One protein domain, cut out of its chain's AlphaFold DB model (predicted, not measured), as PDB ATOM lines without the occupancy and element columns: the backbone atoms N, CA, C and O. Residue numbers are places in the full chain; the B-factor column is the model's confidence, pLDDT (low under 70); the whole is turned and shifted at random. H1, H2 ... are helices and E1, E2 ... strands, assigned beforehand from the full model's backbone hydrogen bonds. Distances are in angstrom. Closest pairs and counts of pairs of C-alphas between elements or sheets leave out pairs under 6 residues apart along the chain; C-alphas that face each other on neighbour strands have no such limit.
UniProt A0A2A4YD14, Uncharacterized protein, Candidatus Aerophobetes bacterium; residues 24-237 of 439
ATOM      1  N   GLU A  24     247.633 271.326 227.800       91.81
ATOM      2  CA  GLU A  24     246.710 270.458 228.535       91.81
ATOM      3  C   GLU A  24     245.759 271.255 229.439       91.81
ATOM      4  O   GLU A  24     244.604 270.882 229.636       91.81
ATOM      5  N   ILE A  25     246.223 272.380 229.992       94.69
ATOM      6  CA  ILE A  25     245.363 273.295 230.749       94.69
ATOM      7  C   ILE A  25     244.513 274.121 229.796       94.69
ATOM      8  O   ILE A  25     243.323 274.296 230.056       94.69
ATOM      9  N   LYS A  26     245.122 274.612 228.714       95.94
ATOM     10  CA  LYS A  26     244.481 275.481 227.732       95.94
ATOM     11  C   LYS A  26     243.236 274.823 227.138       95.94
ATOM     12  O   LYS A  26     242.167 275.423 227.167       95.94
ATOM     13  N   THR A  27     243.340 273.548 226.761       96.81
ATOM     14  CA  THR A  27     242.213 272.734 226.272       96.81
ATOM     15  C   THR A  27     241.001 272.802 227.208       96.81
ATOM     16  O   THR A  27     239.868 272.995 226.777       96.81
ATOM     17  N   HIS A  28     241.223 272.666 228.516       97.88
ATOM     18  CA  HIS A  28     240.139 272.706 229.496       97.88
ATOM     19  C   HIS A  28     239.647 274.122 229.788       97.88
ATOM     20  O   HIS A  28     238.454 274.313 230.014       97.88
ATOM     21  N   THR A  29     240.538 275.114 229.812       98.00
ATOM     22  CA  THR A  29     240.135 276.501 230.047       98.00
ATOM     23  C   THR A  29     239.327 277.068 228.887       98.00
ATOM     24  O   THR A  29     238.350 277.768 229.139       98.00
ATOM     25  N   ASP A  30     239.677 276.724 227.646       97.94
ATOM     26  CA  ASP A  30     238.983 277.187 226.441       97.94
ATOM     27  C   ASP A  30     237.589 276.552 226.336       97.94
ATOM     28  O   ASP A  30     236.615 277.247 226.046       97.94
ATOM     29  N   ALA A  31     237.460 275.263 226.679       98.06
ATOM     30  CA  ALA A  31     236.159 274.599 226.785       98.06
ATOM     31  C   ALA A  31     235.261 275.270 227.840       98.06
ATOM     32  O   ALA A  31     234.092 275.548 227.579       98.06
ATOM     33  N   ILE A  32     235.815 275.597 229.016       98.38
ATOM     34  CA  ILE A  32     235.066 276.296 230.070       98.38
ATOM     35  C   ILE A  32     234.587 277.670 229.590       98.38
ATOM     36  O   ILE A  32     233.410 277.973 229.764       98.38
ATOM     37  N   GLU A  33     235.454 278.495 228.998       98.19
ATOM     38  CA  GLU A  33     235.039 279.811 228.485       98.19
ATOM     39  C   GLU A  33     233.987 279.683 227.377       98.19
ATOM     40  O   GLU A  33     232.998 280.411 227.406       98.19
ATOM     41  N   THR A  34     234.117 278.691 226.490       98.19
ATOM     42  CA  THR A  34     233.102 278.390 225.467       98.19
ATOM     43  C   THR A  34     231.735 278.101 226.096       98.19
ATOM     44  O   THR A  34     230.727 278.638 225.637       98.19
ATOM     45  N   PHE A  35     231.667 277.316 227.182       97.75
ATOM     46  CA  PHE A  35     230.406 277.110 227.907       97.75
ATOM     47  C   PHE A  35     229.865 278.404 228.512       97.75
ATOM     48  O   PHE A  35     228.664 278.655 228.432       97.75
ATOM     49  N   MET A  36     230.728 279.229 229.107       97.44
ATOM     50  CA  MET A  36     230.290 280.487 229.711       97.44
ATOM     51  C   MET A  36     229.739 281.482 228.680       97.44
ATOM     52  O   MET A  36     228.787 282.199 228.978       97.44
ATOM     53  N   GLU A  37     230.336 281.535 227.487       97.12
ATOM     54  CA  GLU A  37     229.908 282.402 226.383       97.12
ATOM     55  C   GLU A  37     228.620 281.895 225.726       97.12
ATOM     56  O   GLU A  37     227.722 282.682 225.424       97.12
ATOM     57  N   THR A  38     228.507 280.576 225.550       98.00
ATOM     58  CA  THR A  38     227.339 279.931 224.930       98.00
ATOM     59  C   THR A  38     226.104 280.003 225.830       98.00
ATOM     60  O   THR A  38     224.990 280.181 225.339       98.00
ATOM     61  N   TYR A  39     226.283 279.879 227.150       97.25
ATOM     62  CA  TYR A  39     225.192 279.788 228.121       97.25
ATOM     63  C   TYR A  39     225.215 280.976 229.096       97.25
ATOM     64  O   TYR A  39     225.690 280.843 230.230       97.25
ATOM     65  N   PRO A  40     224.665 282.145 228.702       92.00
ATOM     66  CA  PRO A  40     224.650 283.327 229.559       92.00
ATOM     67  C   PRO A  40     223.877 283.103 230.862       92.00
ATOM     68  O   PRO A  40     224.260 283.697 231.866       92.00
ATOM     69  N   ASP A  41     222.872 282.213 230.882       95.00
ATOM     70  CA  ASP A  41     222.193 281.713 232.092       95.00
ATOM     71  C   ASP A  41     222.625 280.278 232.436       95.00
ATOM     72  O   ASP A  41     221.841 279.325 232.459       95.00
ATOM     73  N   LEU A  42     223.924 280.108 232.682       95.75
ATOM     74  CA  LEU A  42     224.513 278.815 233.020       95.75
ATOM     75  C   LEU A  42     223.786 278.122 234.185       95.75
ATOM     76  O   LEU A  42     223.713 276.898 234.227       95.75
ATOM     77  N   GLY A  43     223.247 278.881 235.143       95.19
ATOM     78  CA  GLY A  43     222.567 278.319 236.303       95.19
ATOM     79  C   GLY A  43     221.342 277.478 235.930       95.19
ATOM     80  O   GLY A  43     221.222 276.354 236.427       95.19
ATOM     81  N   LEU A  44     220.468 278.002 235.060       95.94
ATOM     82  CA  LEU A  44     219.301 277.264 234.562       95.94
ATOM     83  C   LEU A  44     219.715 276.117 233.641       95.94
ATOM     84  O   LEU A  44     219.225 275.003 233.795       95.94
ATOM     85  N   VAL A  45     220.683 276.333 232.748       96.94
ATOM     86  CA  VAL A  45     221.111 275.268 231.825       96.94
ATOM     87  C   VAL A  45     221.695 274.077 232.589       96.94
ATOM     88  O   VAL A  45     221.351 272.933 232.311       96.94
ATOM     89  N   LEU A  46     222.507 274.313 233.626       95.50
ATOM     90  CA  LEU A  46     223.044 273.229 234.455       95.50
ATOM     91  C   LEU A  46     221.964 272.459 235.216       95.50
ATOM     92  O   LEU A  46     222.195 271.300 235.572       95.50
ATOM     93  N   LYS A  47     220.824 273.092 235.520       94.31
ATOM     94  CA  LYS A  47     219.685 272.435 236.168       94.31
ATOM     95  C   LYS A  47     219.088 271.371 235.249       94.31
ATOM     96  O   LYS A  47     218.890 270.242 235.702       94.31
ATOM     97  N   ASP A  48     218.894 271.713 233.980       95.50
ATOM     98  CA  ASP A  48     218.141 270.894 233.030       95.50
ATOM     99  C   ASP A  48     219.031 269.948 232.201       95.50
ATOM    100  O   ASP A  48     218.587 268.871 231.808       95.50
ATOM    101  N   ASP A  49     220.313 270.279 232.009       96.12
ATOM    102  CA  ASP A  49     221.253 269.483 231.218       96.12
ATOM    103  C   ASP A  49     222.282 268.746 232.093       96.12
ATOM    104  O   ASP A  49     223.277 269.296 232.579       96.12
ATOM    105  N   ALA A  50     222.051 267.446 232.280       94.19
ATOM    106  CA  ALA A  50     222.953 266.574 233.025       94.19
ATOM    107  C   ALA A  50     224.293 266.307 232.325       94.19
ATOM    108  O   ALA A  50     225.298 266.087 233.010       94.19
ATOM    109  N   ALA A  51     224.316 266.308 230.991       94.94
ATOM    110  CA  ALA A  51     225.522 266.048 230.218       94.94
ATOM    111  C   ALA A  51     226.465 267.249 230.304       94.94
ATOM    112  O   ALA A  51     227.600 267.086 230.762       94.94
ATOM    113  N   LEU A  52     225.957 268.452 230.015       96.00
ATOM    114  CA  LEU A  52     226.704 269.702 230.161       96.00
ATOM    115  C   LEU A  52     227.219 269.871 231.593       96.00
ATOM    116  O   LEU A  52     228.383 270.203 231.826       96.00
ATOM    117  N   ARG A  53     226.365 269.585 232.582       95.06
ATOM    118  CA  ARG A  53     226.752 269.616 233.994       95.06
ATOM    119  C   ARG A  53     227.910 268.674 234.295       95.06
ATOM    120  O   ARG A  53     228.861 269.069 234.965       95.06
ATOM    121  N   LYS A  54     227.869 267.432 233.820       94.19
ATOM    122  CA  LYS A  54     228.985 266.496 234.007       94.19
ATOM    123  C   LYS A  54     230.259 267.015 233.336       94.19
ATOM    124  O   LYS A  54     231.338 266.899 233.920       94.19
ATOM    125  N   GLU A  55     230.138 267.581 232.145       96.06
ATOM    126  CA  GLU A  55     231.252 268.061 231.330       96.06
ATOM    127  C   GLU A  55     231.980 269.252 231.967       96.06
ATOM    128  O   GLU A  55     233.176 269.150 232.259       96.06
ATOM    129  N   ILE A  56     231.268 270.329 232.321       96.94
ATOM    130  CA  ILE A  56     231.892 271.519 232.923       96.94
ATOM    131  C   ILE A  56     232.592 271.194 234.253       96.94
ATOM    132  O   ILE A  56     233.707 271.656 234.517       96.94
ATOM    133  N   PHE A  57     231.990 270.338 235.090       95.81
ATOM    134  CA  PHE A  57     232.628 269.894 236.331       95.81
ATOM    135  C   PHE A  57     233.857 269.026 236.051       95.81
ATOM    136  O   PHE A  57     234.857 269.158 236.759       95.81
ATOM    137  N   SER A  58     233.815 268.177 235.019       95.19
ATOM    138  CA  SER A  58     234.952 267.335 234.632       95.19
ATOM    139  C   SER A  58     236.157 268.182 234.230       95.19
ATOM    140  O   SER A  58     237.246 267.935 234.740       95.19
ATOM    141  N   HIS A  59     235.976 269.252 233.451       97.38
ATOM    142  CA  HIS A  59     237.075 270.164 233.112       97.38
ATOM    143  C   HIS A  59     237.731 270.798 234.344       97.38
ATOM    144  O   HIS A  59     238.957 270.816 234.465       97.38
ATOM    145  N   HIS A  60     236.942 271.259 235.318       96.88
ATOM    146  CA  HIS A  60     237.509 271.778 236.563       96.88
ATOM    147  C   HIS A  60     238.220 270.698 237.393       96.88
ATOM    148  O   HIS A  60     239.223 270.995 238.050       96.88
ATOM    149  N   ILE A  61     237.724 269.460 237.393       93.88
ATOM    150  CA  ILE A  61     238.374 268.333 238.073       93.88
ATOM    151  C   ILE A  61     239.710 267.996 237.400       93.88
ATOM    152  O   ILE A  61     240.697 267.795 238.111       93.88
ATOM    153  N   GLU A  62     239.771 267.981 236.069       95.06
ATOM    154  CA  GLU A  62     241.005 267.708 235.326       95.06
ATOM    155  C   GLU A  62     242.043 268.816 235.521       95.06
ATOM    156  O   GLU A  62     243.172 268.514 235.910       95.06
ATOM    157  N   ILE A  63     241.661 270.100 235.430       95.19
ATOM    158  CA  ILE A  63     242.566 271.219 235.765       95.19
ATOM    159  C   ILE A  63     243.156 271.035 237.168       95.19
ATOM    160  O   ILE A  63     244.347 271.258 237.388       95.19
ATOM    161  N   ARG A  64     242.348 270.599 238.138       91.31
ATOM    162  CA  ARG A  64     242.824 270.345 239.501       91.31
ATOM    163  C   ARG A  64     243.813 269.182 239.574       91.31
ATOM    164  O   ARG A  64     244.832 269.303 240.250       91.31
ATOM    165  N   LYS A  65     243.528 268.061 238.908       90.81
ATOM    166  CA  LYS A  65     244.452 266.917 238.838       90.81
ATOM    167  C   LYS A  65     245.783 267.331 238.214       90.81
ATOM    168  O   LYS A  65     246.829 266.982 238.754       90.81
ATOM    169  N   LEU A  66     245.744 268.135 237.152       92.12
ATOM    170  CA  LEU A  66     246.937 268.704 236.529       92.12
ATOM    171  C   LEU A  66     247.692 269.615 237.508       92.12
ATOM    172  O   LEU A  66     248.897 269.451 237.657       92.12
ATOM    173  N   ILE A  67     247.012 270.494 238.258       88.31
ATOM    174  CA  ILE A  67     247.645 271.314 239.315       88.31
ATOM    175  C   ILE A  67     248.342 270.446 240.376       88.31
ATOM    176  O   ILE A  67     249.413 270.817 240.851       88.31
ATOM    177  N   ALA A  68     247.723 269.337 240.787       84.44
ATOM    178  CA  ALA A  68     248.235 268.486 241.858       84.44
ATOM    179  C   ALA A  68     249.410 267.597 241.416       84.44
ATOM    180  O   ALA A  68     250.356 267.413 242.179       84.44
ATOM    181  N   ASN A  69     249.345 267.057 240.196       84.69
ATOM    182  CA  ASN A  69     250.237 265.985 239.755       84.69
ATOM    183  C   ASN A  69     251.253 266.441 238.701       84.69
ATOM    184  O   ASN A  69     252.388 265.973 238.716       84.69
ATOM    185  N   VAL A  70     250.870 267.357 237.808       85.56
ATOM    186  CA  VAL A  70     251.655 267.704 236.610       85.56
ATOM    187  C   VAL A  70     252.331 269.067 236.751       85.56
ATOM    188  O   VAL A  70     253.534 269.194 236.533       85.56
ATOM    189  N   LEU A  71     251.591 270.094 237.172       84.38
ATOM    190  CA  LEU A  71     252.085 271.467 237.260       84.38
ATOM    191  C   LEU A  71     252.919 271.683 238.525       84.38
ATOM    192  O   LEU A  71     252.489 272.334 239.479       84.38
ATOM    193  N   GLN A  72     254.143 271.164 238.528       78.31
ATOM    194  CA  GLN A  72     255.062 271.316 239.659       78.31
ATOM    195  C   GLN A  72     255.733 272.697 239.690       78.31
ATOM    196  O   GLN A  72     256.159 273.172 240.749       78.31
ATOM    197  N   SER A  73     255.800 273.393 238.549       84.06
ATOM    198  CA  SER A  73     256.447 274.700 238.469       84.06
ATOM    199  C   SER A  73     255.580 275.814 239.077       84.06
ATOM    200  O   SER A  73     254.357 275.894 238.917       84.06
ATOM    201  N   LYS A  74     256.234 276.754 239.769       82.81
ATOM    202  CA  LYS A  74     255.577 277.960 240.300       82.81
ATOM    203  C   LYS A  74     255.024 278.855 239.181       82.81
ATOM    204  O   LYS A  74     254.075 279.602 239.433       82.81
ATOM    205  N   SER A  75     255.639 278.821 237.995       87.06
ATOM    206  CA  SER A  75     255.243 279.642 236.849       87.06
ATOM    207  C   SER A  75     253.901 279.175 236.295       87.06
ATOM    208  O   SER A  75     252.956 279.964 236.268       87.06
ATOM    209  N   ASP A  76     253.761 277.883 236.006       88.75
ATOM    210  CA  ASP A  76     252.556 277.340 235.368       88.75
ATOM    211  C   ASP A  76     251.345 277.490 236.281       88.75
ATOM    212  O   ASP A  76     250.314 278.039 235.898       88.75
ATOM    213  N   ARG A  77     251.499 277.158 237.568       89.94
ATOM    214  CA  ARG A  77     250.433 277.374 238.557       89.94
ATOM    215  C   ARG A  77     250.056 278.847 238.711       89.94
ATOM    216  O   ARG A  77     248.921 279.170 239.059       89.94
ATOM    217  N   ASN A  78     250.990 279.775 238.479       90.06
ATOM    218  CA  ASN A  78     250.681 281.202 238.456       90.06
ATOM    219  C   ASN A  78     249.868 281.599 237.219       90.06
ATOM    220  O   ASN A  78     249.037 282.498 237.344       90.06
ATOM    221  N   LEU A  79     250.073 280.949 236.074       92.69
ATOM    222  CA  LEU A  79     249.250 281.151 234.883       92.69
ATOM    223  C   LEU A  79     247.826 280.646 235.118       92.69
ATOM    224  O   LEU A  79     246.887 281.424 234.956       92.69
ATOM    225  N   VAL A  80     247.663 279.432 235.655       94.75
ATOM    226  CA  VAL A  80     246.334 278.897 236.007       94.75
ATOM    227  C   VAL A  80     245.633 279.777 237.049       94.75
ATOM    228  O   VAL A  80     244.453 280.101 236.925       94.75
ATOM    229  N   PHE A  81     246.373 280.268 238.050       94.50
ATOM    230  CA  PHE A  81     245.850 281.236 239.014       94.50
ATOM    231  C   PHE A  81     245.373 282.534 238.349       94.50
ATOM    232  O   PHE A  81     244.303 283.037 238.687       94.50
ATOM    233  N   LYS A  82     246.165 283.110 237.433       95.06
ATOM    234  CA  LYS A  82     245.782 284.322 236.691       95.06
ATOM    235  C   LYS A  82     244.527 284.076 235.854       95.06
ATOM    236  O   LYS A  82     243.655 284.943 235.856       95.06
ATOM    237  N   TRP A  83     244.420 282.909 235.220       97.50
ATOM    238  CA  TRP A  83     243.240 282.516 234.458       97.50
ATOM    239  C   TRP A  83     241.989 282.464 235.343       97.50
ATOM    240  O   TRP A  83     241.065 283.235 235.103       97.50
ATOM    241  N   TYR A  84     241.997 281.708 236.451       98.12
ATOM    242  CA  TYR A  84     240.847 281.665 237.371       98.12
ATOM    243  C   TYR A  84     240.467 283.054 237.908       98.12
ATOM    244  O   TYR A  84     239.290 283.355 238.095       98.12
ATOM    245  N   ARG A  85     241.449 283.937 238.149       97.56
ATOM    246  CA  ARG A  85     241.166 285.325 238.547       97.56
ATOM    247  C   ARG A  85     240.449 286.119 237.461       97.56
ATOM    248  O   ARG A  85     239.570 286.908 237.802       97.56
ATOM    249  N   LYS A  86     240.850 285.953 236.198       98.06
ATOM    250  CA  LYS A  86     240.180 286.569 235.046       98.06
ATOM    251  C   LYS A  86     238.765 286.006 234.917       98.06
ATOM    252  O   LYS A  86     237.830 286.792 234.944       98.06
ATOM    253  N   HIS A  87     238.620 284.685 234.932       98.25
ATOM    254  CA  HIS A  87     237.344 283.978 234.845       98.25
ATOM    255  C   HIS A  87     236.327 284.452 235.903       98.25
ATOM    256  O   HIS A  87     235.240 284.921 235.581       98.25
ATOM    257  N   ILE A  88     236.711 284.481 237.186       98.44
ATOM    258  CA  ILE A  88     235.840 284.978 238.272       98.44
ATOM    259  C   ILE A  88     235.503 286.472 238.111       98.44
ATOM    260  O   ILE A  88     234.446 286.930 238.546       98.44
ATOM    261  N   LYS A  89     236.409 287.265 237.521       98.06
ATOM    262  CA  LYS A  89     236.162 288.685 237.242       98.06
ATOM    263  C   LYS A  89     235.176 288.868 236.084       98.06
ATOM    264  O   LYS A  89     234.403 289.820 236.159       98.06
ATOM    265  N   SER A  90     235.212 288.000 235.071       98.06
ATOM    266  CA  SER A  90     234.296 288.010 233.926       98.06
ATOM    267  C   SER A  90     232.875 287.605 234.317       98.06
ATOM    268  O   SER A  90     231.928 288.226 233.851       98.06
ATOM    269  N   TYR A  91     232.722 286.655 235.251       97.75
ATOM    270  CA  TYR A  91     231.411 286.150 235.694       97.75
ATOM    271  C   TYR A  91     231.187 286.362 237.205       97.75
ATOM    272  O   TYR A  91     231.076 285.407 237.985       97.75
ATOM    273  N   PRO A  92     231.158 287.624 237.680       97.38
ATOM    274  CA  PRO A  92     231.143 287.920 239.106       97.38
ATOM    275  C   PRO A  92     229.826 287.537 239.792       97.38
ATOM    276  O   PRO A  92     229.867 287.205 240.973       97.38
ATOM    277  N   SER A  93     228.693 287.563 239.080       95.38
ATOM    278  CA  SER A  93     227.382 287.124 239.588       95.38
ATOM    279  C   SER A  93     227.391 285.653 240.004       95.38
ATOM    280  O   SER A  93     226.787 285.292 241.010       95.38
ATOM    281  N   TYR A  94     228.138 284.824 239.272       95.62
ATOM    282  CA  TYR A  94     228.255 283.390 239.514       95.62
ATOM    283  C   TYR A  94     229.327 283.040 240.528       95.62
ATOM    284  O   TYR A  94     229.118 282.166 241.367       95.62
ATOM    285  N   PHE A  95     230.488 283.696 240.456       97.25
ATOM    286  CA  PHE A  95     231.680 283.185 241.132       97.25
ATOM    287  C   PHE A  95     232.247 284.082 242.228       97.25
ATOM    288  O   PHE A  95     233.185 283.660 242.909       97.25
ATOM    289  N   LYS A  96     231.704 285.280 242.469       97.88
ATOM    290  CA  LYS A  96     232.014 286.006 243.709       97.88
ATOM    291  C   LYS A  96     231.144 285.519 244.864       97.88
ATOM    292  O   LYS A  96     230.174 284.783 244.703       97.88
ATOM    293  N   HIS A  97     231.576 285.876 246.066       97.31
ATOM    294  CA  HIS A  97     230.864 285.629 247.304       97.31
ATOM    295  C   HIS A  97     229.590 286.472 247.322       97.31
ATOM    296  O   HIS A  97     229.643 287.699 247.410       97.31
ATOM    297  N   SER A  98     228.474 285.776 247.176       96.38
ATOM    298  CA  SER A  98     227.109 286.287 247.130       96.38
ATOM    299  C   SER A  98     226.155 285.136 247.445       96.38
ATOM    300  O   SER A  98     226.523 283.959 247.327       96.38
ATOM    301  N   TYR A  99     224.930 285.465 247.834       96.62
ATOM    302  CA  TYR A  99     223.869 284.474 247.923       96.62
ATOM    303  C   TYR A  99     223.434 284.045 246.517       96.62
ATOM    304  O   TYR A  99     223.285 284.880 245.629       96.62
ATOM    305  N   ILE A 100     223.253 282.739 246.331       95.69
ATOM    306  CA  ILE A 100     222.670 282.122 245.137       95.69
ATOM    307  C   ILE A 100     221.560 281.196 245.630       95.69
ATOM    308  O   ILE A 100     221.838 280.303 246.435       95.69
ATOM    309  N   ASP A 101     220.321 281.375 245.177       94.38
ATOM    310  CA  ASP A 101     219.257 280.438 245.534       94.38
ATOM    311  C   ASP A 101     219.522 279.085 244.862       94.38
ATOM    312  O   ASP A 101     219.522 278.968 243.641       94.38
ATOM    313  N   TYR A 102     219.783 278.047 245.660       90.81
ATOM    314  CA  TYR A 102     220.025 276.710 245.121       90.81
ATOM    315  C   TYR A 102     218.732 276.011 244.681       90.81
ATOM    316  O   TYR A 102     218.816 274.958 244.062       90.81
ATOM    317  N   ASN A 103     217.545 276.521 245.019       90.56
ATOM    318  CA  ASN A 103     216.303 275.966 244.475       90.56
ATOM    319  C   ASN A 103     216.144 276.352 242.998       90.56
ATOM    320  O   ASN A 103     215.674 275.557 242.183       90.56
ATOM    321  N   GLU A 104     216.582 277.562 242.655       94.12
ATOM    322  CA  GLU A 104     216.601 278.070 241.287       94.12
ATOM    323  C   GLU A 104     217.841 277.579 240.526       94.12
ATOM    324  O   GLU A 104     217.712 277.007 239.445       94.12
ATOM    325  N   TYR A 105     219.024 277.693 241.141       94.88
ATOM    326  CA  TYR A 105     220.328 277.379 240.544       94.88
ATOM    327  C   TYR A 105     221.084 276.289 241.334       94.88
ATOM    328  O   TYR A 105     222.131 276.553 241.938       94.88
ATOM    329  N   PRO A 106     220.598 275.038 241.352       92.19
ATOM    330  CA  PRO A 106     221.061 273.986 242.272       92.19
ATOM    331  C   PRO A 106     222.539 273.610 242.189       92.19
ATOM    332  O   PRO A 106     223.145 273.149 243.167       92.19
ATOM    333  N   TYR A 107     223.140 273.813 241.023       94.50
ATOM    334  CA  TYR A 107     224.503 273.384 240.735       94.50
ATOM    335  C   TYR A 107     225.518 274.522 240.782       94.50
ATOM    336  O   TYR A 107     226.718 274.282 240.939       94.50
ATOM    337  N   LEU A 108     225.054 275.771 240.738       95.12
ATOM    338  CA  LEU A 108     225.922 276.936 240.674       95.12
ATOM    339  C   LEU A 108     226.729 277.167 241.973       95.12
ATOM    340  O   LEU A 108     227.942 277.385 241.878       95.12
ATOM    341  N   PRO A 109     226.167 277.017 243.197       94.81
ATOM    342  CA  PRO A 109     226.962 277.067 244.427       94.81
ATOM    343  C   PRO A 109     228.065 276.000 244.481       94.81
ATOM    344  O   PRO A 109     229.144 276.253 245.022       94.81
ATOM    345  N   GLN A 110     227.803 274.817 243.916       92.56
ATOM    346  CA  GLN A 110     228.748 273.699 243.877       92.56
ATOM    347  C   GLN A 110     229.870 273.947 242.860       92.56
ATOM    348  O   GLN A 110     231.038 273.697 243.163       92.56
ATOM    349  N   LEU A 111     229.536 274.506 241.693       95.56
ATOM    350  CA  LEU A 111     230.511 274.903 240.677       95.56
ATOM    351  C   LEU A 111     231.429 276.005 241.215       95.56
ATOM    352  O   LEU A 111     232.655 275.883 241.168       95.56
ATOM    353  N   ARG A 112     230.848 277.029 241.854       95.88
ATOM    354  CA  ARG A 112     231.603 278.085 242.541       95.88
ATOM    355  C   ARG A 112     232.553 277.514 243.593       95.88
ATOM    356  O   ARG A 112     233.709 277.931 243.662       95.88
ATOM    357  N   PHE A 113     232.104 276.542 244.391       92.62
ATOM    358  CA  PHE A 113     232.968 275.850 245.351       92.62
ATOM    359  C   PHE A 113     234.172 275.177 244.669       92.62
ATOM    360  O   PHE A 113     235.306 275.326 245.142       92.62
ATOM    361  N   GLN A 114     233.945 274.450 243.572       94.06
ATOM    362  CA  GLN A 114     235.014 273.773 242.837       94.06
ATOM    363  C   GLN A 114     236.033 274.783 242.284       94.06
ATOM    364  O   GLN A 114     237.238 274.608 242.465       94.06
ATOM    365  N   ILE A 115     235.553 275.885 241.704       96.38
ATOM    366  CA  ILE A 115     236.382 276.980 241.184       96.38
ATOM    367  C   ILE A 115     237.227 277.618 242.292       96.38
ATOM    368  O   ILE A 115     238.435 277.803 242.131       96.38
ATOM    369  N   TRP A 116     236.629 277.929 243.446       95.62
ATOM    370  CA  TRP A 116     237.360 278.513 244.575       95.62
ATOM    371  C   TRP A 116     238.424 277.568 245.127       95.62
ATOM    372  O   TRP A 116     239.515 278.015 245.488       95.62
ATOM    373  N   THR A 117     238.124 276.270 245.161       91.62
ATOM    374  CA  THR A 117     239.076 275.232 245.568       91.62
ATOM    375  C   THR A 117     240.259 275.181 244.605       91.62
ATOM    376  O   THR A 117     241.405 275.255 245.045       91.62
ATOM    377  N   ASN A 118     240.010 275.168 243.295       93.31
ATOM    378  CA  ASN A 118     241.070 275.154 242.287       93.31
ATOM    379  C   ASN A 118     241.936 276.424 242.345       93.31
ATOM    380  O   ASN A 118     243.166 276.343 242.338       93.31
ATOM    381  N   LEU A 119     241.312 277.600 242.489       94.12
ATOM    382  CA  LEU A 119     242.013 278.874 242.678       94.12
ATOM    383  C   LEU A 119     242.917 278.846 243.923       94.12
ATOM    384  O   LEU A 119     244.046 279.345 243.886       94.12
ATOM    385  N   TYR A 120     242.425 278.277 245.027       90.62
ATOM    386  CA  TYR A 120     243.177 278.116 246.271       90.62
ATOM    387  C   TYR A 120     244.387 277.188 246.081       90.62
ATOM    388  O   TYR A 120     245.510 277.539 246.461       90.62
ATOM    389  N   GLU A 121     244.190 276.053 245.412       86.31
ATOM    390  CA  GLU A 121     245.230 275.055 245.152       86.31
ATOM    391  C   GLU A 121     246.321 275.544 244.194       86.31
ATOM    392  O   GLU A 121     247.474 275.142 244.339       86.31
ATOM    393  N   CYS A 122     246.033 276.481 243.285       86.69
ATOM    394  CA  CYS A 122     247.057 277.069 242.413       86.69
ATOM    395  C   CYS A 122     248.198 277.758 243.190       86.69
ATOM    396  O   CYS A 122     249.297 277.931 242.668       86.69
ATOM    397  N   LYS A 123     247.956 278.219 244.424       76.94
ATOM    398  CA  LYS A 123     248.929 279.030 245.181       76.94
ATOM    399  C   LYS A 123     249.391 278.428 246.491       76.94
ATOM    400  O   LYS A 123     250.305 278.982 247.108       76.94
ATOM    401  N   ILE A 124     248.757 277.355 246.938       65.56
ATOM    402  CA  ILE A 124     249.010 276.776 248.250       65.56
ATOM    403  C   ILE A 124     249.404 275.329 248.033       65.56
ATOM    404  O   ILE A 124     248.586 274.413 248.005       65.56
ATOM    405  N   ASP A 125     250.702 275.151 247.845       61.53
ATOM    406  CA  ASP A 125     251.332 273.860 248.004       61.53
ATOM    407  C   ASP A 125     251.990 273.804 249.379       61.53
ATOM    408  O   ASP A 125     252.889 274.595 249.682       61.53
ATOM    409  N   GLU A 126     251.471 272.937 250.243       55.16
ATOM    410  CA  GLU A 126     252.080 272.660 251.544       55.16
ATOM    411  C   GLU A 126     252.859 271.336 251.531       55.16
ATOM    412  O   GLU A 126     253.663 271.125 252.433       55.16
ATOM    413  N   THR A 127     252.684 270.501 250.496       51.97
ATOM    414  CA  THR A 127     253.332 269.190 250.333       51.97
ATOM    415  C   THR A 127     254.667 269.291 249.598       51.97
ATOM    416  O   THR A 127     255.596 268.541 249.885       51.97
ATOM    417  N   HIS A 128     254.817 270.266 248.704       50.19
ATOM    418  CA  HIS A 128     256.062 270.523 247.996       50.19
ATOM    419  C   HIS A 128     256.888 271.568 248.749       50.19
ATOM    420  O   HIS A 128     256.394 272.634 249.128       50.19
ATOM    421  N   LYS A 129     258.187 271.283 248.931       47.09
ATOM    422  CA  LYS A 129     259.215 272.101 249.620       47.09
ATOM    423  C   LYS A 129     259.432 273.507 249.021       47.09
ATOM    424  O   LYS A 129     260.394 274.196 249.361       47.09
ATOM    425  N   ILE A 130     258.539 273.974 248.153       49.34
ATOM    426  CA  ILE A 130     258.505 275.336 247.644       49.34
ATOM    427  C   ILE A 130     258.044 276.242 248.795       49.34
ATOM    428  O   ILE A 130     256.851 276.462 249.036       49.34
ATOM    429  N   LYS A 131     259.016 276.800 249.526       46.53
ATOM    430  CA  LYS A 131     258.813 277.938 250.433       46.53
ATOM    431  C   LYS A 131     258.281 279.116 249.610       46.53
ATOM    432  O   LYS A 131     259.028 279.963 249.135       46.53
ATOM    433  N   LEU A 132     256.968 279.176 249.396       51.66
ATOM    434  CA  LEU A 132     256.316 280.342 248.808       51.66
ATOM    435  C   LEU A 132     256.481 281.514 249.783       51.66
ATOM    436  O   LEU A 132     255.713 281.659 250.730       51.66
ATOM    437  N   VAL A 133     257.468 282.370 249.510       46.56
ATOM    438  CA  VAL A 133     257.839 283.585 250.266       46.56
ATOM    439  C   VAL A 133     256.686 284.606 250.384       46.56
ATOM    440  O   VAL A 133     256.826 285.643 251.014       46.56
ATOM    441  N   ASN A 134     255.488 284.326 249.854       60.06
ATOM    442  CA  ASN A 134     254.353 285.235 249.988       60.06
ATOM    443  C   ASN A 134     252.976 284.550 250.108       60.06
ATOM    444  O   ASN A 134     252.006 284.938 249.456       60.06
ATOM    445  N   ARG A 135     252.861 283.520 250.962       77.69
ATOM    446  CA  ARG A 135     251.575 282.828 251.219       77.69
ATOM    447  C   ARG A 135     250.462 283.785 251.683       77.69
ATOM    448  O   ARG A 135     249.298 283.575 251.356       77.69
ATOM    449  N   ILE A 136     250.800 284.856 252.407       86.69
ATOM    450  CA  ILE A 136     249.820 285.858 252.856       86.69
ATOM    451  C   ILE A 136     249.294 286.695 251.681       86.69
ATOM    452  O   ILE A 136     248.079 286.885 251.586       86.69
ATOM    453  N   SER A 137     250.153 287.184 250.773       88.62
ATOM    454  CA  SER A 137     249.668 287.947 249.611       88.62
ATOM    455  C   SER A 137     248.841 287.079 248.669       88.62
ATOM    456  O   SER A 137     247.812 287.545 248.185       88.62
ATOM    457  N   ALA A 138     249.211 285.807 248.487       89.44
ATOM    458  CA  ALA A 138     248.425 284.858 247.708       89.44
ATOM    459  C   ALA A 138     247.007 284.703 248.279       89.44
ATOM    460  O   ALA A 138     246.029 284.862 247.552       89.44
ATOM    461  N   ARG A 139     246.871 284.500 249.596       92.69
ATOM    462  CA  ARG A 139     245.558 284.408 250.256       92.69
ATOM    463  C   ARG A 139     244.771 285.715 250.212       92.69
ATOM    464  O   ARG A 139     243.558 285.683 250.034       92.69
ATOM    465  N   ARG A 140     245.438 286.871 250.305       95.19
ATOM    466  CA  ARG A 140     244.802 288.184 250.079       95.19
ATOM    467  C   ARG A 140     244.290 288.323 248.646       95.19
ATOM    468  O   ARG A 140     243.193 288.838 248.456       95.19
ATOM    469  N   ALA A 141     245.056 287.862 247.658       94.81
ATOM    470  CA  ALA A 141     244.662 287.883 246.256       94.81
ATOM    471  C   ALA A 141     243.479 286.941 245.988       94.81
ATOM    472  O   ALA A 141     242.539 287.356 245.314       94.81
ATOM    473  N   ILE A 142     243.476 285.736 246.573       95.81
ATOM    474  CA  ILE A 142     242.326 284.818 246.548       95.81
ATOM    475  C   ILE A 142     241.103 285.513 247.152       95.81
ATOM    476  O   ILE A 142     240.099 285.666 246.465       95.81
ATOM    477  N   ALA A 143     241.216 286.028 248.382       97.31
ATOM    478  CA  ALA A 143     240.125 286.708 249.077       97.31
ATOM    479  C   ALA A 143     239.550 287.886 248.272       97.31
ATOM    480  O   ALA A 143     238.338 288.055 248.205       97.31
ATOM    481  N   ASN A 144     240.408 288.699 247.645       97.62
ATOM    482  CA  ASN A 144     239.971 289.801 246.784       97.62
ATOM    483  C   ASN A 144     239.252 289.296 245.526       97.62
ATOM    484  O   ASN A 144     238.269 289.896 245.109       97.62
ATOM    485  N   THR A 145     239.746 288.209 244.930       97.81
ATOM    486  CA  THR A 145     239.193 287.629 243.698       97.81
ATOM    487  C   THR A 145     237.790 287.085 243.939       97.81
ATOM    488  O   THR A 145     236.871 287.449 243.217       97.81
ATOM    489  N   ILE A 146     237.611 286.296 245.001       97.56
ATOM    490  CA  ILE A 146     236.314 285.695 245.343       97.56
ATOM    491  C   ILE A 146     235.368 286.669 246.059       97.56
ATOM    492  O   ILE A 146     234.260 286.293 246.400       97.56
ATOM    493  N   GLY A 147     235.765 287.922 246.307       97.50
ATOM    494  CA  GLY A 147     234.873 288.944 246.868       97.50
ATOM    495  C   GLY A 147     234.754 288.973 248.398       97.50
ATOM    496  O   GLY A 147     233.860 289.627 248.929       97.50
ATOM    497  N   PHE A 148     235.668 288.348 249.147       97.31
ATOM    498  CA  PHE A 148     235.695 288.474 250.608       97.31
ATOM    499  C   PHE A 148     236.121 289.888 251.040       97.31
ATOM    500  O   PHE A 148     237.314 290.234 251.067       97.31
ATOM    501  N   LYS A 149     235.121 290.694 251.424       95.12
ATOM    502  CA  LYS A 149     235.274 292.060 251.954       95.12
ATOM    503  C   LYS A 149     236.249 292.101 253.140       95.12
ATOM    504  O   LYS A 149     236.363 291.139 253.899       95.12
ATOM    505  N   LYS A 150     236.941 293.234 253.339       95.00
ATOM    506  CA  LYS A 150     237.926 293.406 254.432       95.00
ATOM    507  C   LYS A 150     237.330 293.162 255.827       95.00
ATOM    508  O   LYS A 150     238.010 292.587 256.672       95.00
ATOM    509  N   SER A 151     236.078 293.562 256.037       94.06
ATOM    510  CA  SER A 151     235.326 293.376 257.284       94.06
ATOM    511  C   SER A 151     234.729 291.974 257.456       94.06
ATOM    512  O   SER A 151     234.293 291.634 258.553       94.06
ATOM    513  N   ASN A 152     234.701 291.143 256.407       94.81
ATOM    514  CA  ASN A 152     234.090 289.818 256.471       94.81
ATOM    515  C   ASN A 152     235.024 288.831 257.214       94.81
ATOM    516  O   ASN A 152     236.167 288.648 256.776       94.81
ATOM    517  N   PRO A 153     234.577 288.152 258.294       96.69
ATOM    518  CA  PRO A 153     235.406 287.191 259.023       96.69
ATOM    519  C   PRO A 153     235.939 286.042 258.152       96.69
ATOM    520  O   PRO A 153     237.040 285.557 258.410       96.69
ATOM    521  N   LEU A 154     235.249 285.677 257.062       96.81
ATOM    522  CA  LEU A 154     235.726 284.679 256.091       96.81
ATOM    523  C   LEU A 154     237.101 285.039 255.508       96.81
ATOM    524  O   LEU A 154     237.959 284.176 255.315       96.81
ATOM    525  N   ARG A 155     237.363 286.338 255.307       97.50
ATOM    526  CA  ARG A 155     238.674 286.834 254.874       97.50
ATOM    527  C   ARG A 155     239.760 286.517 255.899       97.50
ATOM    528  O   ARG A 155     240.867 286.129 255.521       97.50
ATOM    529  N   LYS A 156     239.464 286.712 257.187       96.81
ATOM    530  CA  LYS A 156     240.401 286.437 258.284       96.81
ATOM    531  C   LYS A 156     240.647 284.935 258.413       96.81
ATOM    532  O   LYS A 156     241.806 284.547 258.513       96.81
ATOM    533  N   ILE A 157     239.602 284.111 258.310       95.81
ATOM    534  CA  ILE A 157     239.714 282.643 258.303       95.81
ATOM    535  C   ILE A 157     240.672 282.182 257.196       95.81
ATOM    536  O   ILE A 157     241.637 281.464 257.468       95.81
ATOM    537  N   LEU A 158     240.495 282.696 255.976       95.44
ATOM    538  CA  LEU A 158     241.384 282.384 254.861       95.44
ATOM    539  C   LEU A 158     242.821 282.848 255.119       95.44
ATOM    540  O   LEU A 158     243.748 282.051 255.029       95.44
ATOM    541  N   ILE A 159     243.039 284.118 255.458       93.94
ATOM    542  CA  ILE A 159     244.396 284.679 255.547       93.94
ATOM    543  C   ILE A 159     245.161 284.170 256.778       93.94
ATOM    544  O   ILE A 159     246.309 283.741 256.630       93.94
ATOM    545  N   LYS A 160     244.546 284.239 257.968       93.44
ATOM    546  CA  LYS A 160     245.165 283.913 259.263       93.44
ATOM    547  C   LYS A 160     245.218 282.404 259.481       93.44
ATOM    548  O   LYS A 160     246.294 281.863 259.714       93.44
ATOM    549  N   HIS A 161     244.081 281.725 259.332       92.50
ATOM    550  CA  HIS A 161     243.977 280.288 259.604       92.50
ATOM    551  C   HIS A 161     244.234 279.420 258.385       92.50
ATOM    552  O   HIS A 161     244.175 278.204 258.517       92.50
ATOM    553  N   LYS A 162     244.561 279.997 257.222       91.62
ATOM    554  CA  LYS A 162     244.925 279.224 256.025       91.62
ATOM    555  C   LYS A 162     243.818 278.241 255.622       91.62
ATOM    556  O   LYS A 162     244.111 277.138 255.182       91.62
ATOM    557  N   ARG A 163     242.556 278.620 255.844       91.69
ATOM    558  CA  ARG A 163     241.396 277.751 255.625       91.69
ATOM    559  C   ARG A 163     240.411 278.410 254.680       91.69
ATOM    560  O   ARG A 163     239.946 279.517 254.939       91.69
ATOM    561  N   LEU A 164     240.090 277.738 253.584       94.06
ATOM    562  CA  LEU A 164     239.039 278.184 252.683       94.06
ATOM    563  C   LEU A 164     237.679 277.816 253.291       94.06
ATOM    564  O   LEU A 164     237.298 276.647 253.308       94.06
ATOM    565  N   PHE A 165     236.960 278.810 253.808       94.19
ATOM    566  CA  PHE A 165     235.596 278.628 254.295       94.19
ATOM    567  C   PHE A 165     234.614 278.905 253.158       94.19
ATOM    568  O   PHE A 165     234.554 280.031 252.663       94.19
ATOM    569  N   VAL A 166     233.874 277.884 252.730       92.62
ATOM    570  CA  VAL A 166     232.950 277.977 251.598       92.62
ATOM    571  C   VAL A 166     231.524 277.818 252.082       92.62
ATOM    572  O   VAL A 166     231.122 276.794 252.637       92.62
ATOM    573  N   GLU A 167     230.763 278.868 251.834       91.38
ATOM    574  CA  GLU A 167     229.365 279.003 252.186       91.38
ATOM    575  C   GLU A 167     228.689 279.928 251.167       91.38
ATOM    576  O   GLU A 167     229.359 280.686 250.463       91.38
ATOM    577  N   ASN A 168     227.370 279.835 251.055       94.12
ATOM    578  CA  ASN A 168     226.584 280.492 250.011       94.12
ATOM    579  C   ASN A 168     226.005 281.843 250.472       94.12
ATOM    580  O   ASN A 168     224.826 282.103 250.285       94.12
ATOM    581  N   ASP A 169     226.808 282.640 251.179       94.88
ATOM    582  CA  ASP A 169     226.393 283.879 251.865       94.88
ATOM    583  C   ASP A 169     225.152 283.733 252.770       94.88
ATOM    584  O   ASP A 169     224.375 284.661 252.961       94.88
ATOM    585  N   ARG A 170     224.969 282.545 253.350       93.38
ATOM    586  CA  ARG A 170     223.853 282.229 254.257       93.38
ATOM    587  C   ARG A 170     224.268 282.216 255.723       93.38
ATOM    588  O   ARG A 170     223.415 282.233 256.604       93.38
ATOM    589  N   THR A 171     225.570 282.167 256.001       92.75
ATOM    590  CA  THR A 171     226.069 282.267 257.376       92.75
ATOM    591  C   THR A 171     225.940 283.691 257.901       92.75
ATOM    592  O   THR A 171     226.363 284.653 257.258       92.75
ATOM    593  N   THR A 172     225.414 283.842 259.114       91.69
ATOM    594  CA  THR A 172     225.334 285.157 259.757       91.69
ATOM    595  C   THR A 172     226.728 285.667 260.127       91.69
ATOM    596  O   THR A 172     227.688 284.903 260.282       91.69
ATOM    597  N   HIS A 173     226.863 286.981 260.329       91.62
ATOM    598  CA  HIS A 173     228.122 287.559 260.808       91.62
ATOM    599  C   HIS A 173     228.565 286.943 262.150       91.62
ATOM    600  O   HIS A 173     229.754 286.684 262.347       91.62
ATOM    601  N   GLN A 174     227.614 286.641 263.043       89.50
ATOM    602  CA  GLN A 174     227.880 285.971 264.316       89.50
ATOM    603  C   GLN A 174     228.407 284.548 264.115       89.50
ATOM    604  O   GLN A 174     229.449 284.220 264.674       89.50
ATOM    605  N   GLN A 175     227.772 283.731 263.265       90.69
ATOM    606  CA  GLN A 175     228.259 282.380 262.956       90.69
ATOM    607  C   GLN A 175     229.692 282.415 262.405       90.69
ATOM    608  O   GLN A 175     230.561 281.685 262.878       90.69
ATOM    609  N   ARG A 176     229.981 283.323 261.465       92.75
ATOM    610  CA  ARG A 176     231.332 283.497 260.901       92.75
ATOM    611  C   ARG A 176     232.357 283.916 261.964       92.75
ATOM    612  O   ARG A 176     233.490 283.436 261.949       92.75
ATOM    613  N   ASN A 177     231.973 284.792 262.895       92.25
ATOM    614  CA  ASN A 177     232.826 285.172 264.022       92.25
ATOM    615  C   ASN A 177     233.048 284.019 265.000       92.25
ATOM    616  O   ASN A 177     234.157 283.881 265.506       92.25
ATOM    617  N   ASN A 178     232.045 283.176 265.236       89.75
ATOM    618  CA  ASN A 178     232.168 281.998 266.092       89.75
ATOM    619  C   ASN A 178     233.164 280.992 265.504       89.75
ATOM    620  O   ASN A 178     234.052 280.530 266.215       89.75
ATOM    621  N   VAL A 179     233.098 280.743 264.191       92.44
ATOM    622  CA  VAL A 179     234.097 279.938 263.466       92.44
ATOM    623  C   VAL A 179     235.500 280.524 263.647       92.44
ATOM    624  O   VAL A 179     236.426 279.809 264.023       92.44
ATOM    625  N   LEU A 180     235.669 281.828 263.396       93.94
ATOM    626  CA  LEU A 180     236.964 282.500 263.535       93.94
ATOM    627  C   LEU A 180     237.510 282.383 264.966       93.94
ATOM    628  O   LEU A 180     238.668 282.034 265.157       93.94
ATOM    629  N   ARG A 181     236.657 282.619 265.965       92.44
ATOM    630  CA  ARG A 181     236.979 282.517 267.391       92.44
ATOM    631  C   ARG A 181     237.392 281.115 267.817       92.44
ATOM    632  O   ARG A 181     238.288 280.991 268.646       92.44
ATOM    633  N   LEU A 182     236.742 280.080 267.286       92.56
ATOM    634  CA  LEU A 182     237.148 278.699 267.524       92.56
ATOM    635  C   LEU A 182     238.551 278.468 266.960       92.56
ATOM    636  O   LEU A 182     239.442 278.047 267.687       92.56
ATOM    637  N   LEU A 183     238.765 278.826 265.692       93.81
ATOM    638  CA  LEU A 183     240.053 278.652 265.021       93.81
ATOM    639  C   LEU A 183     241.189 279.453 265.681       93.81
ATOM    640  O   LEU A 183     242.337 279.016 265.631       93.81
ATOM    641  N   ASP A 184     240.881 280.601 266.287       94.12
ATOM    642  CA  ASP A 184     241.808 281.411 267.090       94.12
ATOM    643  C   ASP A 184     242.229 280.736 268.394       94.12
ATOM    644  O   ASP A 184     243.342 280.964 268.866       94.12
ATOM    645  N   ARG A 185     241.353 279.912 268.968       93.44
ATOM    646  CA  ARG A 185     241.556 279.272 270.273       93.44
ATOM    647  C   ARG A 185     242.032 277.829 270.175       93.44
ATOM    648  O   ARG A 185     242.535 277.289 271.152       93.44
ATOM    649  N   THR A 186     241.912 277.218 269.005       92.12
ATOM    650  CA  THR A 186     242.429 275.875 268.742       92.12
ATOM    651  C   THR A 186     243.825 275.916 268.119       92.12
ATOM    652  O   THR A 186     244.078 276.757 267.249       92.12
ATOM    653  N   PRO A 187     244.726 274.976 268.450       90.38
ATOM    654  CA  PRO A 187     246.041 274.923 267.825       90.38
ATOM    655  C   PRO A 187     245.944 274.683 266.315       90.38
ATOM    656  O   PRO A 187     245.532 273.621 265.854       90.38
ATOM    657  N   SER A 188     246.383 275.644 265.499       85.12
ATOM    658  CA  SER A 188     246.222 275.541 264.040       85.12
ATOM    659  C   SER A 188     246.965 274.356 263.411       85.12
ATOM    660  O   SER A 188     246.612 273.949 262.304       85.12
ATOM    661  N   LYS A 189     248.014 273.863 264.092       87.12
ATOM    662  CA  LYS A 189     248.839 272.718 263.678       87.12
ATOM    663  C   LYS A 189     248.131 271.377 263.885       87.12
ATOM    664  O   LYS A 189     248.518 270.425 263.219       87.12
ATOM    665  N   LEU A 190     247.121 271.328 264.759       89.69
ATOM    666  CA  LEU A 190     246.417 270.103 265.127       89.69
ATOM    667  C   LEU A 190     245.552 269.559 263.987       89.69
ATOM    668  O   LEU A 190     245.388 268.355 263.884       89.69
ATOM    669  N   PHE A 191     245.000 270.416 263.127       90.44
ATOM    670  CA  PHE A 191     244.053 269.988 262.091       90.44
ATOM    671  C   PHE A 191     244.664 270.056 260.689       90.44
ATOM    672  O   PHE A 191     245.119 271.127 260.273       90.44
ATOM    673  N   LYS A 192     244.567 268.958 259.927       88.00
ATOM    674  CA  LYS A 192     244.943 268.882 258.503       88.00
ATOM    675  C   LYS A 192     243.925 269.561 257.577       88.00
ATOM    676  O   LYS A 192     244.245 269.795 256.415       88.00
ATOM    677  N   ALA A 193     242.704 269.860 258.040       89.12
ATOM    678  CA  ALA A 193     241.669 270.483 257.210       89.12
ATOM    679  C   ALA A 193     242.099 271.855 256.664       89.12
ATOM    680  O   ALA A 193     242.322 272.798 257.429       89.12
ATOM    681  N   GLU A 194     242.124 271.983 255.338       88.44
ATOM    682  CA  GLU A 194     242.409 273.230 254.618       88.44
ATOM    683  C   GLU A 194     241.139 273.915 254.095       88.44
ATOM    684  O   GLU A 194     241.166 275.090 253.726       88.44
ATOM    685  N   SER A 195     240.009 273.204 254.072       90.38
ATOM    686  CA  SER A 195     238.709 273.768 253.709       90.38
ATOM    687  C   SER A 195     237.617 273.386 254.705       90.38
ATOM    688  O   SER A 195     237.614 272.290 255.266       90.38
ATOM    689  N   ILE A 196     236.685 274.310 254.926       92.12
ATOM    690  CA  ILE A 196     235.483 274.112 255.741       92.12
ATOM    691  C   ILE A 196     234.297 274.466 254.854       92.12
ATOM    692  O   ILE A 196     234.241 275.574 254.320       92.12
ATOM    693  N   ARG A 197     233.357 273.541 254.678       91.19
ATOM    694  CA  ARG A 197     232.180 273.752 253.827       91.19
ATOM    695  C   ARG A 197     230.916 273.701 254.645       91.19
ATOM    696  O   ARG A 197     230.737 272.749 255.393       91.19
ATOM    697  N   VAL A 198     230.012 274.647 254.430       91.00
ATOM    698  CA  VAL A 198     228.652 274.543 254.967       91.00
ATOM    699  C   VAL A 198     227.796 273.800 253.952       91.00
ATOM    700  O   VAL A 198     227.201 274.411 253.067       91.00
ATOM    701  N   ARG A 199     227.802 272.466 254.038       86.25
ATOM    702  CA  ARG A 199     227.256 271.558 253.016       86.25
ATOM    703  C   ARG A 199     225.820 271.911 252.634       86.25
ATOM    704  O   ARG A 199     225.487 271.954 251.452       86.25
ATOM    705  N   ASP A 200     224.995 272.189 253.631       85.19
ATOM    706  CA  ASP A 200     223.562 272.408 253.441       85.19
ATOM    707  C   ASP A 200     223.262 273.735 252.743       85.19
ATOM    708  O   ASP A 200     222.271 273.864 252.031       85.19
ATOM    709  N   PHE A 201     224.153 274.720 252.868       87.94
ATOM    710  CA  PHE A 201     224.021 275.990 252.154       87.94
ATOM    711  C   PHE A 201     224.408 275.880 250.676       87.94
ATOM    712  O   PHE A 201     224.126 276.801 249.913       87.94
ATOM    713  N   LEU A 202     225.008 274.761 250.265       83.88
ATOM    714  CA  LEU A 202     225.427 274.489 248.891       83.88
ATOM    715  C   LEU A 202     224.455 273.571 248.126       83.88
ATOM    716  O   LEU A 202     224.760 273.209 246.995       83.88
ATOM    717  N   GLY A 203     223.343 273.129 248.732       78.56
ATOM    718  CA  GLY A 203     222.393 272.201 248.090       78.56
ATOM    719  C   GLY A 203     222.919 270.763 247.909       78.56
ATOM    720  O   GLY A 203     222.267 269.926 247.291       78.56
ATOM    721  N   MET A 204     224.078 270.427 248.490       67.00
ATOM    722  CA  MET A 204     224.798 269.151 248.294       67.00
ATOM    723  C   MET A 204     224.105 267.895 248.867       67.00
ATOM    724  O   MET A 204     224.666 266.796 248.821       67.00
ATOM    725  N   GLN A 205     222.950 268.027 249.514       63.12
ATOM    726  CA  GLN A 205     222.161 266.863 249.935       63.12
ATOM    727  C   GLN A 205     221.224 266.371 248.825       63.12
ATOM    728  O   GLN A 205     220.859 265.199 248.825       63.12
ATOM    729  N   ILE A 206     220.889 267.245 247.875       59.25
ATOM    730  CA  ILE A 206     219.844 267.009 246.878       59.25
ATOM    731  C   ILE A 206     220.422 266.315 245.630       59.25
ATOM    732  O   ILE A 206     219.732 265.534 244.984       59.25
ATOM    733  N   TYR A 207     221.717 266.498 245.342       67.06
ATOM    734  CA  TYR A 207     222.324 266.063 244.080       67.06
ATOM    735  C   TYR A 207     223.569 265.195 244.303       67.06
ATOM    736  O   TYR A 207     224.582 265.657 244.829       67.06
ATOM    737  N   LYS A 208     223.474 263.907 243.941       69.56
ATOM    738  CA  LYS A 208     224.533 262.890 244.131       69.56
ATOM    739  C   LYS A 208     225.385 262.646 242.880       69.56
ATOM    740  O   LYS A 208     226.374 261.921 242.951       69.56
ATOM    741  N   ASP A 209     224.988 263.214 241.749       74.69
ATOM    742  CA  ASP A 209     225.568 262.988 240.424       74.69
ATOM    743  C   ASP A 209     226.864 263.776 240.183       74.69
ATOM    744  O   ASP A 209     227.665 263.395 239.330       74.69
ATOM    745  N   ILE A 210     227.132 264.815 240.981       74.38
ATOM    746  CA  ILE A 210     228.381 265.576 240.910       74.38
ATOM    747  C   ILE A 210     229.394 265.073 241.936       74.38
ATOM    748  O   ILE A 210     229.175 265.085 243.151       74.38
ATOM    749  N   LYS A 211     230.587 264.736 241.443       75.44
ATOM    750  CA  LYS A 211     231.772 264.522 242.277       75.44
ATOM    751  C   LYS A 211     232.562 265.818 242.385       75.44
ATOM    752  O   LYS A 211     233.237 266.216 241.450       75.44
ATOM    753  N   LEU A 212     232.532 266.451 243.552       77.62
ATOM    754  CA  LEU A 212     233.434 267.564 243.843       77.62
ATOM    755  C   LEU A 212     234.807 267.014 244.212       77.62
ATOM    756  O   LEU A 212     234.907 266.151 245.090       77.62
ATOM    757  N   ALA A 213     235.857 267.535 243.588       65.81
ATOM    758  CA  ALA A 213     237.217 267.212 243.971       65.81
ATOM    759  C   ALA A 213     237.566 267.930 245.285       65.81
ATOM    760  O   ALA A 213     237.168 269.072 245.519       65.81
ATOM    761  N   LYS A 214     238.265 267.239 246.191       64.88
ATOM    762  CA  LYS A 214     238.484 267.716 247.565       64.88
ATOM    763  C   LYS A 214     239.955 267.587 247.945       64.88
ATOM    764  O   LYS A 214     240.566 266.547 247.704       64.88
ATOM    765  N   ARG A 215     240.509 268.631 248.563       67.06
ATOM    766  CA  ARG A 215     241.660 268.520 249.476       67.06
ATOM    767  C   ARG A 215     241.183 268.083 250.859       67.06
ATOM    768  O   ARG A 215     239.985 267.847 251.045       67.06
ATOM    769  N   SER A 216     242.094 267.975 251.824       79.25
ATOM    770  CA  SER A 216     241.713 267.804 253.228       79.25
ATOM    771  C   SER A 216     240.699 268.890 253.611       79.25
ATOM    772  O   SER A 216     240.939 270.095 253.500       79.25
ATOM    773  N   GLY A 217     239.502 268.473 254.000       83.56
ATOM    774  CA  GLY A 217     238.410 269.404 254.218       83.56
ATOM    775  C   GLY A 217     237.231 268.742 254.888       83.56
ATOM    776  O   GLY A 217     237.016 267.541 254.740       83.56
ATOM    777  N   VAL A 218     236.471 269.550 255.611       88.62
ATOM    778  CA  VAL A 218     235.408 269.084 256.500       88.62
ATOM    779  C   VAL A 218     234.074 269.709 256.112       88.62
ATOM    780  O   VAL A 218     234.035 270.766 255.469       88.62
ATOM    781  N   ASN A 219     232.977 269.038 256.455       87.94
ATOM    782  CA  ASN A 219     231.630 269.497 256.140       87.94
ATOM    783  C   ASN A 219     230.900 269.843 257.427       87.94
ATOM    784  O   ASN A 219     230.591 268.953 258.197       87.94
ATOM    785  N   VAL A 220     230.541 271.104 257.611       87.25
ATOM    786  CA  VAL A 220     229.568 271.499 258.630       87.25
ATOM    787  C   VAL A 220     228.167 271.610 258.018       87.25
ATOM    788  O   VAL A 220     228.008 271.726 256.798       87.25
ATOM    789  N   PHE A 221     227.153 271.575 258.876       83.88
ATOM    790  CA  PHE A 221     225.726 271.579 258.527       83.88
ATOM    791  C   PHE A 221     225.069 272.923 258.893       83.88
ATOM    792  O   PHE A 221     225.731 273.777 259.482       83.88
ATOM    793  N   THR A 222     223.794 273.142 258.547       71.88
ATOM    794  CA  THR A 222     223.058 274.408 258.798       71.88
ATOM    795  C   THR A 222     223.144 274.880 260.248       71.88
ATOM    796  O   THR A 222     223.301 276.074 260.509       71.88
ATOM    797  N   ASN A 223     223.125 273.937 261.189       65.75
ATOM    798  CA  ASN A 223     223.441 274.169 262.589       65.75
ATOM    799  C   ASN A 223     224.958 274.249 262.760       65.75
ATOM    800  O   ASN A 223     225.569 273.339 263.324       65.75
ATOM    801  N   ILE A 224     225.577 275.334 262.286       64.44
ATOM    802  CA  ILE A 224     226.981 275.643 262.593       64.44
ATOM    803  C   ILE A 224     227.070 276.068 264.065       64.44
ATOM    804  O   ILE A 224     227.328 277.225 264.399       64.44
ATOM    805  N   GLY A 225     226.803 275.119 264.955       72.69
ATOM    806  CA  GLY A 225     227.192 275.186 266.345       72.69
ATOM    807  C   GLY A 225     228.696 274.970 266.443       72.69
ATOM    808  O   GLY A 225     229.308 274.270 265.630       72.69
ATOM    809  N   LEU A 226     229.301 275.572 267.457       79.06
ATOM    810  CA  LEU A 226     230.729 275.422 267.723       79.06
ATOM    811  C   LEU A 226     231.129 273.965 267.947       79.06
ATOM    812  O   LEU A 226     232.181 273.556 267.468       79.06
ATOM    813  N   SER A 227     230.273 273.194 268.622       82.00
ATOM    814  CA  SER A 227     230.478 271.762 268.833       82.00
ATOM    815  C   SER A 227     230.559 271.027 267.496       82.00
ATOM    816  O   SER A 227     231.555 270.362 267.239       82.00
ATOM    817  N   VAL A 228     229.606 271.253 266.584       87.25
ATOM    818  CA  VAL A 228     229.609 270.649 265.239       87.25
ATOM    819  C   VAL A 228     230.894 270.982 264.483       87.25
ATOM    820  O   VAL A 228     231.531 270.087 263.942       87.25
ATOM    821  N   LEU A 229     231.331 272.246 264.471       89.94
ATOM    822  CA  LEU A 229     232.590 272.591 263.810       89.94
ATOM    823  C   LEU A 229     233.800 271.920 264.480       89.94
ATOM    824  O   LEU A 229     234.689 271.444 263.775       89.94
ATOM    825  N   ALA A 230     233.848 271.881 265.813       91.81
ATOM    826  CA  ALA A 230     234.915 271.199 266.535       91.81
ATOM    827  C   ALA A 230     234.947 269.706 266.180       91.81
ATOM    828  O   ALA A 230     236.011 269.197 265.837       91.81
ATOM    829  N   HIS A 231     233.801 269.024 266.169       93.19
ATOM    830  CA  HIS A 231     233.669 267.637 265.722       93.19
ATOM    831  C   HIS A 231     234.235 267.435 264.321       93.19
ATOM    832  O   HIS A 231     235.136 266.622 264.128       93.19
ATOM    833  N   GLU A 232     233.783 268.243 263.370       92.81
ATOM    834  CA  GLU A 232     234.193 268.134 261.976       92.81
ATOM    835  C   GLU A 232     235.698 268.368 261.794       92.81
ATOM    836  O   GLU A 232     236.369 267.593 261.118       92.81
ATOM    837  N   LEU A 233     236.277 269.375 262.458       92.12
ATOM    838  CA  LEU A 233     237.730 269.595 262.443       92.12
ATOM    839  C   LEU A 233     238.502 268.415 263.043       92.12
ATOM    840  O   LEU A 233     239.583 268.078 262.546       92.12
ATOM    841  N   ASN A 234     237.950 267.769 264.070       93.75
ATOM    842  CA  ASN A 234     238.605 266.667 264.764       93.75
ATOM    843  C   ASN A 234     238.650 265.358 263.953       93.75
ATOM    844  O   ASN A 234     239.489 264.508 264.241       93.75
ATOM    845  N   HIS A 235     237.877 265.238 262.864       91.62
ATOM    846  CA  HIS A 235     238.095 264.198 261.841       91.62
ATOM    847  C   HIS A 235     239.440 264.338 261.115       91.62
ATOM    848  O   HIS A 235     239.882 263.417 260.436       91.62
ATOM    849  N   THR A 236     240.102 265.491 261.241       90.31
ATOM    850  CA  THR A 236     241.360 265.801 260.539       90.31
ATOM    851  C   THR A 236     242.547 265.990 261.471       90.31
ATOM    852  O   THR A 236     243.539 266.595 261.065       90.31
ATOM    853  N   VAL A 237     242.447 265.511 262.713       89.25
ATOM    854  CA  VAL A 237     243.552 265.564 263.677       89.25
ATOM    855  C   VAL A 237     244.818 264.956 263.066       89.25
ATOM    856  O   VAL A 237     244.819 263.834 262.560       89.25
TER     857      VAL A 237
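This is residues 24 to 237 of the 439 residues of an uncharacterized protein of Candidatus Aerophobetes bacterium (UniProt A0A2A4YD14). A small parallel sheet, E1, E2 and E3, with H8 and H11 over one face and H9 packed on those two helices, makes one part of the domain; the other is an up-and-down bundle of four helices, H1, H3, H4 and H6. H6 lies between the two parts, belonging to the bundle and grazing the sheet, while H7 packs on H4, H6 and H8. The 214 printed residues have eleven named helices and three named strands, in the order H1 H2 H3 H4 H5 H6 H7 H8 E1 H9 E2 H10 E3 H11, and the class is mostly helix. The sheet runs E1, E2, E3, all parallel. The whole is compact, with a radius of gyration of the C-alphas of 16.6 A and spans of 47 by 41 by 30 A.

The strands are E1, residues 164 to 166, E2, residues 195 to 198, and E3, residues 217 to 220; C-alpha 164 is at (239.039, 278.184, 252.683). H8 is residues 153 to 161, H9 residues 173 to 185, 18.4 A long from first to last C-alpha, and H11 residues 226 to 234, ending at C-alpha 234 at (238.605, 266.667, 264.764). H10 is residues 199 to 202. H6 is residues 108 to 121, 19.9 A long, and H7 residues 135 to 145, 15.3 A long. H1 is residues 24 to 38, 21.9 A long, beginning at C-alpha 24 at (246.710, 270.458, 228.535). H3, residues 50 to 69, is the longest helix at 28.1 A, and H4, residues 74 to 90, measures 24.4 A. The short H2 is residues 42 to 48 and H5 residues 92 to 95.

E1 and E2 are parallel at 15 degrees, with N 166 and O 196 within hydrogen-bond range at 2.8 A. E2 and E3 are parallel at 21 degrees, with N 220 and O 197 within range at 2.8 A. E1, H9, E2 is a strand-helix-strand unit, two parallel neighbour strands with a helix between them in the chain, with a left-handed crossover; E2, H10, E3 is another, right-handed. H8 and H11 on one face of the sheet make two layers with it. H11 lies over E3 at a height over the sheet of 8.2 A and runs along the strands, at 23 degrees to E3 on the local plane; the closest C-alphas, of Val 218 and Glu 232, are 5.7 A apart. H9 touches H8, closest at the C-alphas of Pro 153 and Arg 176, 5.8 A, and with residues 178 to 182 alone it touches H11, closest at Asn 178 and Leu 226, 6.9 A between C-alphas. H10 grazes the sheet with residues 199 to 202. H6, the hub, touches H3, H4, H5 and H7, and grazes the sheet with residues 109 to 120. H3 and H6 run the same way at a shallow tilt of 11 degrees; the closest C-alphas, of Arg 64 and Asn 118, are 5.8 A apart. H4 touches H6 at a shallow tilt of 28 degrees, opposite ways, closest at the C-alphas of Phe 81 and Leu 119, 5.8 A. H5 touches H6, closest at the C-alphas of Phe 95 and Arg 112, 5.3 A. H6 and H7 form a helical hairpin and only just touch, with 3 pairs of C-alphas within 8 A; the closest, Tyr 120 and Ile 142, are 6.8 A apart. H7 and H8 form another, closest at the C-alphas of Arg 139 and Ile 159, 5.4 A. H1 touches H3 at a shallow tilt of 30 degrees, opposite ways, closest at the C-alphas of His 28 and His 59, 5.4 A. H2 and H3 touch only at the corner, and only just, with 3 pairs of C-alphas within 8 A; the closest, of Leu 46 and Arg 53, are 5.2 A apart. Every O i to N i+4 pair is within hydrogen-bond range in H2, H3, H4, H6, H7, H8, H9 and H11, and 10 of 11 in H1; H5 and H10 are too short for such a pair.

The two C-alphas farthest apart, of Thr 38 and Arg 185, are 47.5 A apart. The printed part has no cut. The links H5 to H6, H6 to H7 and H10 to E3 are long, with 12, 13 and 14 residues. The mean pLDDT of the printed part is 88.9; residues 124 to 134, 204 to 208, 213 to 215 and 223 to 224 are under 70.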